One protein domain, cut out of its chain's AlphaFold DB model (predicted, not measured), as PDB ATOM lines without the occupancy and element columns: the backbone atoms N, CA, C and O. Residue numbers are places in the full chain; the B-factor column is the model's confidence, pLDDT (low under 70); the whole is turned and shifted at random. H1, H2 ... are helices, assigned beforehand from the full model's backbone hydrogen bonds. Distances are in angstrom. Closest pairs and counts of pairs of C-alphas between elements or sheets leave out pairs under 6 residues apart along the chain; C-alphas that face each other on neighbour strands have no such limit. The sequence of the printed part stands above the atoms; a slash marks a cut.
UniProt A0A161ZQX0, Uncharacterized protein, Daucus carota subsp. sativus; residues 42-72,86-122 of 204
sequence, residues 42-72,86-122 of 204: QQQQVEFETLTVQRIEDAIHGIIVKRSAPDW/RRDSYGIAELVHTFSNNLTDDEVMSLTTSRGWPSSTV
ATOM      1  N   GLN A  42     114.612 114.863 158.361       53.56
ATOM      2  CA  GLN A  42     113.986 115.745 159.351       53.56
ATOM      3  C   GLN A  42     114.699 117.108 159.515       53.56
ATOM      4  O   GLN A  42     114.041 118.120 159.734       53.56
ATOM      5  N   GLN A  43     116.034 117.173 159.407       56.50
ATOM      6  CA  GLN A  43     116.792 118.423 159.599       56.50
ATOM      7  C   GLN A  43     116.721 119.333 158.367       56.50
ATOM      8  O   GLN A  43     116.565 120.543 158.510       56.50
ATOM      9  N   GLN A  44     116.747 118.749 157.165       62.03
ATOM     10  CA  GLN A  44     116.570 119.504 155.917       62.03
ATOM     11  C   GLN A  44     115.179 120.125 155.800       62.03
ATOM     12  O   GLN A  44     115.046 121.225 155.270       62.03
ATOM     13  N   GLN A  45     114.144 119.446 156.303       66.31
ATOM     14  CA  GLN A  45     112.780 119.959 156.239       66.31
ATOM     15  C   GLN A  45     112.586 121.185 157.140       66.31
ATOM     16  O   GLN A  45     112.017 122.179 156.692       66.31
ATOM     17  N   VAL A  46     113.137 121.157 158.357       75.50
ATOM     18  CA  VAL A  46     113.111 122.308 159.275       75.50
ATOM     19  C   VAL A  46     113.940 123.471 158.722       75.50
ATOM     20  O   VAL A  46     113.494 124.617 158.746       75.50
ATOM     21  N   GLU A  47     115.123 123.200 158.165       80.25
ATOM     22  CA  GLU A  47     115.944 124.244 157.541       80.25
ATOM     23  C   GLU A  47     115.215 124.882 156.347       80.25
ATOM     24  O   GLU A  47     115.124 126.108 156.253       80.25
ATOM     25  N   PHE A  48     114.603 124.076 155.477       81.31
ATOM     26  CA  PHE A  48     113.811 124.577 154.356       81.31
ATOM     27  C   PHE A  48     112.620 125.422 154.822       81.31
ATOM     28  O   PHE A  48     112.389 126.503 154.277       81.31
ATOM     29  N   GLU A  49     111.898 124.980 155.852       84.38
ATOM     30  CA  GLU A  49     110.784 125.729 156.428       84.38
ATOM     31  C   GLU A  49     111.248 127.094 156.959       84.38
ATOM     32  O   GLU A  49     110.695 128.125 156.567       84.38
ATOM     33  N   THR A  50     112.335 127.147 157.732       86.06
ATOM     34  CA  THR A  50     112.879 128.423 158.240       86.06
ATOM     35  C   THR A  50     113.310 129.371 157.118       86.06
ATOM     36  O   THR A  50     112.998 130.564 157.159       86.06
ATOM     37  N   LEU A  51     113.941 128.847 156.062       89.31
ATOM     38  CA  LEU A  51     114.321 129.620 154.880       89.31
ATOM     39  C   LEU A  51     113.091 130.140 154.127       89.31
ATOM     40  O   LEU A  51     113.098 131.269 153.628       89.31
ATOM     41  N   THR A  52     112.021 129.347 154.028       89.38
ATOM     42  CA  THR A  52     110.778 129.784 153.377       89.38
ATOM     43  C   THR A  52     110.099 130.898 154.163       89.38
ATOM     44  O   THR A  52     109.745 131.916 153.567       89.38
ATOM     45  N   VAL A  53     110.007 130.767 155.489       91.00
ATOM     46  CA  VAL A  53     109.456 131.799 156.376       91.00
ATOM     47  C   VAL A  53     110.269 133.087 156.259       91.00
ATOM     48  O   VAL A  53     109.693 134.152 156.039       91.00
ATOM     49  N   GLN A  54     111.601 132.996 156.287       90.94
ATOM     50  CA  GLN A  54     112.483 134.155 156.139       90.94
ATOM     51  C   GLN A  54     112.291 134.859 154.786       90.94
ATOM     52  O   GLN A  54     112.205 136.086 154.722       90.94
ATOM     53  N   ARG A  55     112.155 134.096 153.693       92.50
ATOM     54  CA  ARG A  55     111.882 134.660 152.361       92.50
ATOM     55  C   ARG A  55     110.536 135.382 152.303       92.50
ATOM     56  O   ARG A  55     110.427 136.395 151.611       92.50
ATOM     57  N   ILE A  56     109.522 134.878 153.006       93.69
ATOM     58  CA  ILE A  56     108.215 135.540 153.101       93.69
ATOM     59  C   ILE A  56     108.347 136.835 153.915       93.69
ATOM     60  O   ILE A  56     107.861 137.875 153.470       93.69
ATOM     61  N   GLU A  57     109.048 136.816 155.052       92.88
ATOM     62  CA  GLU A  57     109.301 138.019 155.861       92.88
ATOM     63  C   GLU A  57     110.039 139.105 155.068       92.88
ATOM     64  O   GLU A  57     109.659 140.280 155.111       92.88
ATOM     65  N   ASP A  58     111.039 138.713 154.277       90.00
ATOM     66  CA  ASP A  58     111.773 139.616 153.391       90.00
ATOM     67  C   ASP A  58     110.886 140.201 152.288       90.00
ATOM     68  O   ASP A  58     110.963 141.400 151.990       90.00
ATOM     69  N   ALA A  59     109.999 139.391 151.704       92.31
ATOM     70  CA  ALA A  59     109.041 139.863 150.711       92.31
ATOM     71  C   ALA A  59     108.054 140.877 151.313       92.31
ATOM     72  O   ALA A  59     107.819 141.933 150.716       92.31
ATOM     73  N   ILE A  60     107.524 140.601 152.510       91.12
ATOM     74  CA  ILE A  60     106.627 141.515 153.229       91.12
ATOM     75  C   ILE A  60     107.347 142.816 153.564       91.12
ATOM     76  O   ILE A  60     106.814 143.893 153.286       91.12
ATOM     77  N   HIS A  61     108.572 142.745 154.085       88.44
ATOM     78  CA  HIS A  61     109.357 143.942 154.368       88.44
ATOM     79  C   HIS A  61     109.595 144.762 153.091       88.44
ATOM     80  O   HIS A  61     109.390 145.975 153.090       88.44
ATOM     81  N   GLY A  62     109.921 144.109 151.972       85.00
ATOM     82  CA  GLY A  62     110.069 144.767 150.674       85.00
ATOM     83  C   GLY A  62     108.792 145.469 150.194       85.00
ATOM     84  O   GLY A  62     108.865 146.579 149.662       85.00
ATOM     85  N   ILE A  63     107.620 144.863 150.405       87.88
ATOM     86  CA  ILE A  63     106.324 145.488 150.102       87.88
ATOM     87  C   ILE A  63     106.089 146.689 151.017       87.88
ATOM     88  O   ILE A  63     105.751 147.762 150.521       87.88
ATOM     89  N   ILE A  64     106.306 146.542 152.325       87.56
ATOM     90  CA  ILE A  64     106.142 147.620 153.306       87.56
ATOM     91  C   ILE A  64     107.016 148.815 152.925       87.56
ATOM     92  O   ILE A  64     106.506 149.928 152.841       87.56
ATOM     93  N   VAL A  65     108.299 148.602 152.623       84.12
ATOM     94  CA  VAL A  65     109.223 149.675 152.226       84.12
ATOM     95  C   VAL A  65     108.762 150.355 150.937       84.12
ATOM     96  O   VAL A  65     108.722 151.583 150.880       84.12
ATOM     97  N   LYS A  66     108.366 149.578 149.921       79.94
ATOM     98  CA  LYS A  66     107.890 150.121 148.636       79.94
ATOM     99  C   LYS A  66     106.590 150.907 148.775       79.94
ATOM    100  O   LYS A  66     106.458 151.939 148.138       79.94
ATOM    101  N   ARG A  67     105.648 150.437 149.596       80.19
ATOM    102  CA  ARG A  67     104.369 151.129 149.834       80.19
ATOM    103  C   ARG A  67     104.490 152.303 150.800       80.19
ATOM    104  O   ARG A  67     103.657 153.196 150.763       80.19
ATOM    105  N   SER A  68     105.507 152.295 151.662       75.19
ATOM    106  CA  SER A  68     105.800 153.414 152.565       75.19
ATOM    107  C   SER A  68     106.484 154.574 151.845       75.19
ATOM    108  O   SER A  68     106.492 155.679 152.376       75.19
ATOM    109  N   ALA A  69     107.049 154.348 150.653       74.50
ATOM    110  CA  ALA A  69     107.491 155.423 149.779       74.50
ATOM    111  C   ALA A  69     106.256 156.027 149.090       74.50
ATOM    112  O   ALA A  69     105.605 155.342 148.301       74.50
ATOM    113  N   PRO A  70     105.894 157.282 149.386       67.50
ATOM    114  CA  PRO A  70     104.758 157.894 148.731       67.50
ATOM    115  C   PRO A  70     105.064 158.214 147.265       67.50
ATOM    116  O   PRO A  70     106.144 158.714 146.945       67.50
ATOM    117  N   ASP A  71     104.065 158.049 146.397       68.88
ATOM    118  CA  ASP A  71     104.151 158.353 144.957       68.88
ATOM    119  C   ASP A  71     104.476 159.836 144.662       68.88
ATOM    120  O   ASP A  71     104.870 160.190 143.552       68.88
ATOM    121  N   TRP A  72     104.343 160.718 145.664       64.56
ATOM    122  CA  TRP A  72     104.677 162.142 145.591       64.56
ATOM    123  C   TRP A  72     106.141 162.474 145.911       64.56
ATOM    124  O   TRP A  72     106.507 163.650 145.856       64.56
ATOM    125  N   ARG A  86     113.240 147.560 160.274       79.00
ATOM    126  CA  ARG A  86     112.992 146.123 160.160       79.00
ATOM    127  C   ARG A  86     112.611 145.597 161.543       79.00
ATOM    128  O   ARG A  86     113.335 145.824 162.506       79.00
ATOM    129  N   ARG A  87     111.443 144.967 161.637       78.81
ATOM    130  CA  ARG A  87     111.016 144.260 162.850       78.81
ATOM    131  C   ARG A  87     111.760 142.930 162.918       78.81
ATOM    132  O   ARG A  87     112.052 142.360 161.869       78.81
ATOM    133  N   ASP A  88     112.035 142.456 164.131       77.31
ATOM    134  CA  ASP A  88     112.794 141.218 164.350       77.31
ATOM    135  C   ASP A  88     112.055 139.971 163.835       77.31
ATOM    136  O   ASP A  88     112.695 139.012 163.424       77.31
ATOM    137  N   SER A  89     110.716 139.995 163.803       82.56
ATOM    138  CA  SER A  89     109.876 139.014 163.103       82.56
ATOM    139  C   SER A  89     108.473 139.578 162.846       82.56
ATOM    140  O   SER A  89     108.025 140.505 163.534       82.56
ATOM    141  N   TYR A  90     107.767 139.032 161.854       82.56
ATOM    142  CA  TYR A  90     106.361 139.380 161.579       82.56
ATOM    143  C   TYR A  90     105.377 138.317 162.090       82.56
ATOM    144  O   TYR A  90     104.197 138.371 161.750       82.56
ATOM    145  N   GLY A  91     105.846 137.349 162.888       88.75
ATOM    146  CA  GLY A  91     105.023 136.242 163.391       88.75
ATOM    147  C   GLY A  91     104.597 135.251 162.302       88.75
ATOM    148  O   GLY A  91     103.633 134.513 162.477       88.75
ATOM    149  N   ILE A  92     105.295 135.224 161.160       90.12
ATOM    150  CA  ILE A  92     104.901 134.398 160.006       90.12
ATOM    151  C   ILE A  92     105.013 132.910 160.326       90.12
ATOM    152  O   ILE A  92     104.168 132.141 159.886       90.12
ATOM    153  N   ALA A  93     106.004 132.512 161.124       89.12
ATOM    154  CA  ALA A  93     106.151 131.129 161.567       89.12
ATOM    155  C   ALA A  93     104.898 130.623 162.308       89.12
ATOM    156  O   ALA A  93     104.402 129.540 162.016       89.12
ATOM    157  N   GLU A  94     104.339 131.432 163.215       88.56
ATOM    158  CA  GLU A  94     103.132 131.080 163.974       88.56
ATOM    159  C   GLU A  94     101.899 131.002 163.068       88.56
ATOM    160  O   GLU A  94     101.074 130.098 163.208       88.56
ATOM    161  N   LEU A  95     101.796 131.902 162.087       88.00
ATOM    162  CA  LEU A  95     100.726 131.870 161.093       88.00
ATOM    163  C   LEU A  95     100.810 130.619 160.219       88.00
ATOM    164  O   LEU A  95      99.820 129.902 160.102       88.00
ATOM    165  N   VAL A  96     101.980 130.325 159.646       86.94
ATOM    166  CA  VAL A  96     102.206 129.126 158.821       86.94
ATOM    167  C   VAL A  96     101.862 127.866 159.613       86.94
ATOM    168  O   VAL A  96     101.114 127.036 159.107       86.94
ATOM    169  N   HIS A  97     102.299 127.785 160.871       86.81
ATOM    170  CA  HIS A  97     101.962 126.689 161.777       86.81
ATOM    171  C   HIS A  97     100.453 126.600 162.080       86.81
ATOM    172  O   HIS A  97      99.881 125.513 162.172       86.81
ATOM    173  N   THR A  98      99.774 127.733 162.249       87.88
ATOM    174  CA  THR A  98      98.325 127.749 162.505       87.88
ATOM    175  C   THR A  98      97.555 127.250 161.288       87.88
ATOM    176  O   THR A  98      96.638 126.440 161.436       87.88
ATOM    177  N   PHE A  99      97.960 127.684 160.093       82.56
ATOM    178  CA  PHE A  99      97.374 127.245 158.833       82.56
ATOM    179  C   PHE A  99      97.650 125.757 158.585       82.56
ATOM    180  O   PHE A  99      96.716 124.994 158.364       82.56
ATOM    181  N   SER A 100      98.889 125.288 158.719       81.12
ATOM    182  CA  SER A 100      99.216 123.877 158.470       81.12
ATOM    183  C   SER A 100      98.442 122.893 159.355       81.12
ATOM    184  O   SER A 100      98.214 121.765 158.933       81.12
ATOM    185  N   ASN A 101      98.025 123.307 160.557       80.38
ATOM    186  CA  ASN A 101      97.319 122.447 161.511       80.38
ATOM    187  C   ASN A 101      95.785 122.579 161.493       80.38
ATOM    188  O   ASN A 101      95.107 121.671 161.965       80.38
ATOM    189  N   ASN A 102      95.231 123.697 161.007       80.69
ATOM    190  CA  ASN A 102      93.778 123.949 161.017       80.69
ATOM    191  C   ASN A 102      93.122 123.903 159.634       80.69
ATOM    192  O   ASN A 102      91.902 124.033 159.563       80.69
ATOM    193  N   LEU A 103      93.885 123.748 158.548       77.88
ATOM    194  CA  LEU A 103      93.286 123.651 157.220       77.88
ATOM    195  C   LEU A 103      92.558 122.313 157.043       77.88
ATOM    196  O   LEU A 103      93.133 121.239 157.218       77.88
ATOM    197  N   THR A 104      91.293 122.397 156.646       81.50
ATOM    198  CA  THR A 104      90.509 121.250 156.177       81.50
ATOM    199  C   THR A 104      90.991 120.794 154.796       81.50
ATOM    200  O   THR A 104      91.551 121.585 154.036       81.50
ATOM    201  N   ASP A 105      90.754 119.530 154.432       81.19
ATOM    202  CA  ASP A 105      91.217 118.961 153.152       81.19
ATOM    203  C   ASP A 105      90.779 119.794 151.927       81.19
ATOM    204  O   ASP A 105      91.554 119.991 150.985       81.19
ATOM    205  N   ASP A 106      89.566 120.356 151.967       78.12
ATOM    206  CA  ASP A 106      89.030 121.238 150.922       78.12
ATOM    207  C   ASP A 106      89.826 122.556 150.809       78.12
ATOM    208  O   ASP A 106      90.065 123.062 149.706       78.12
ATOM    209  N   GLU A 107      90.267 123.116 151.939       78.44
ATOM    210  CA  GLU A 107      91.068 124.345 151.993       78.44
ATOM    211  C   GLU A 107      92.506 124.092 151.543       78.44
ATOM    212  O   GLU A 107      93.074 124.919 150.827       78.44
ATOM    213  N   VAL A 108      93.086 122.936 151.878       82.31
ATOM    214  CA  VAL A 108      94.404 122.537 151.359       82.31
ATOM    215  C   VAL A 108      94.358 122.450 149.835       82.31
ATOM    216  O   VAL A 108      95.246 122.970 149.152       82.31
ATOM    217  N   MET A 109      93.282 121.881 149.283       79.25
ATOM    218  CA  MET A 109      93.085 121.805 147.834       79.25
ATOM    219  C   MET A 109      92.997 123.196 147.194       79.25
ATOM    220  O   MET A 109      93.485 123.397 146.079       79.25
ATOM    221  N   SER A 110      92.451 124.185 147.909       78.38
ATOM    222  CA  SER A 110      92.369 125.568 147.427       78.38
ATOM    223  C   SER A 110      93.740 126.212 147.202       78.38
ATOM    224  O   SER A 110      93.885 127.012 146.277       78.38
ATOM    225  N   LEU A 111      94.767 125.808 147.959       78.88
ATOM    226  CA  LEU A 111      96.135 126.313 147.802       78.88
ATOM    227  C   LEU A 111      96.822 125.785 146.534       78.88
ATOM    228  O   LEU A 111      97.775 126.394 146.049       78.88
ATOM    229  N   THR A 112      96.336 124.675 145.970       79.88
ATOM    230  CA  THR A 112      96.914 124.066 144.758       79.88
ATOM    231  C   THR A 112      96.532 124.807 143.475       79.88
ATOM    232  O   THR A 112      97.204 124.669 142.453       79.88
ATOM    233  N   THR A 113      95.456 125.602 143.510       78.00
ATOM    234  CA  THR A 113      94.856 126.216 142.321       78.00
ATOM    235  C   THR A 113      94.711 127.719 142.510       78.00
ATOM    236  O   THR A 113      94.005 128.189 143.393       78.00
ATOM    237  N   SER A 114      95.297 128.511 141.609       74.81
ATOM    238  CA  SER A 114      95.260 129.983 141.665       74.81
ATOM    239  C   SER A 114      93.853 130.597 141.599       74.81
ATOM    240  O   SER A 114      93.658 131.739 142.008       74.81
ATOM    241  N   ARG A 115      92.869 129.854 141.076       80.50
ATOM    242  CA  ARG A 115      91.458 130.260 140.980       80.50
ATOM    243  C   ARG A 115      90.611 129.831 142.194       80.50
ATOM    244  O   ARG A 115      89.438 130.187 142.250       80.50
ATOM    245  N   GLY A 116      91.207 129.115 143.149       74.44
ATOM    246  CA  GLY A 116      90.529 128.489 144.285       74.44
ATOM    247  C   GLY A 116      89.914 127.128 143.943       74.44
ATOM    248  O   GLY A 116      89.654 126.821 142.778       74.44
ATOM    249  N   TRP A 117      89.688 126.313 144.976       80.94
ATOM    250  CA  TRP A 117      88.938 125.057 144.896       80.94
ATOM    251  C   TRP A 117      87.539 125.280 145.484       80.94
ATOM    252  O   TRP A 117      87.435 125.924 146.532       80.94
ATOM    253  N   PRO A 118      86.452 124.828 144.832       69.69
ATOM    254  CA  PRO A 118      85.119 124.967 145.405       69.69
ATOM    255  C   PRO A 118      85.025 124.110 146.672       69.69
ATOM    256  O   PRO A 118      85.180 122.892 146.603       69.69
ATOM    257  N   SER A 119      84.773 124.734 147.825       66.44
ATOM    258  CA  SER A 119      84.553 123.985 149.064       66.44
ATOM    259  C   SER A 119      83.245 123.198 148.975       66.44
ATOM    260  O   SER A 119      82.257 123.660 148.390       66.44
ATOM    261  N   SER A 120      83.203 122.017 149.588       64.50
ATOM    262  CA  SER A 120      82.004 121.161 149.629       64.50
ATOM    263  C   SER A 120      80.759 121.867 150.203       64.50
ATOM    264  O   SER A 120      79.618 121.560 149.837       64.50
ATOM    265  N   THR A 121      80.958 122.894 151.032       64.25
ATOM    266  CA  THR A 121      79.897 123.751 151.585       64.25
ATOM    267  C   THR A 121      79.158 124.579 150.531       64.25
ATOM    268  O   THR A 121      77.977 124.878 150.724       64.25
ATOM    269  N   VAL A 122      79.799 124.891 149.397       63.91
ATOM    270  CA  VAL A 122      79.184 125.624 148.273       63.91
ATOM    271  C   VAL A 122      78.156 124.758 147.544       63.91
ATOM    272  O   VAL A 122      77.159 125.276 147.052       63.91
TER     273      VAL A 122
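What this domain is: This is residues 42 to 72 and 86 to 122 of the 204 residues of an uncharacterized protein of Daucus carota subsp. sativus (UniProt A0A161ZQX0). One long helix, H1, makes a straight bar, and a shorter helix, H2, starts at the middle of that bar and leads away from it as a side branch. At the far end of H2 the backbone turns into a small helix, H3, and then a tail, residues 113 to 122, and this outer part is loosely joined, with H3 apart from both other helices. Both ends of the bar stick out, with residues 42 to 48 and residues 66 to 72 standing free. The printed part has 68 residues, with three named helices in the order H1, H2, H3 and no named strand; the class is all helix. The whole is only just loose, close to extended, with a radius of gyration of the C-alphas of 15.9 A, and its outline is flat, spanning 46 by 39 by 16 A.

Where its parts are: H1 is formed by residues 42 to 68 and measures 39.1 A from first to last C-alpha, beginning at C-alpha 42 at (113.986, 115.745, 159.351) and ending at C-alpha 68 at (105.800, 153.414, 152.565). H2 is formed by residues 92 to 102 and measures 15.3 A, with C-alpha 92 at (104.901, 134.398, 160.006). H3 is formed by residues 105 to 112 and measures 11.4 A, ending at C-alpha 112 at (96.914, 124.066, 144.758).

How they stand to each other: H1 touches H2 with residues 50 to 57 alone, with 5 pairs of C-alphas within 8 A. The closest C-alphas of the two are those of Val 53 and Ala 93, 6.2 A apart. Their lines stand at a steep tilt of 61 degrees, and they run opposite ways. Their centres are 13.9 A apart. A tight link of 2 residues joins H2 to H3, yet H2 and H3 are apart, with no C-alpha of the one within 8 A of the other. H1 and H3 are apart too. In H1 and H2 every O i to N i+4 pair is within hydrogen-bond range, and in H3 3 of 4 are.

The domain as a whole: The two C-alphas farthest apart are those of Gln 42 and Trp 72, 49.3 A. Without the stretches that stand free, the body has 54 residues and spans 41 by 22 by 16 A. The link from H1 to H2 runs across the cut: residues 73 to 85 are not printed, and C-alphas 72 and 86 are 23.2 A apart. The mean pLDDT of the printed part is 80.1, and the model's confidence is low, under 70, at residues 42 to 45, 70 to 72 and 118 to 122.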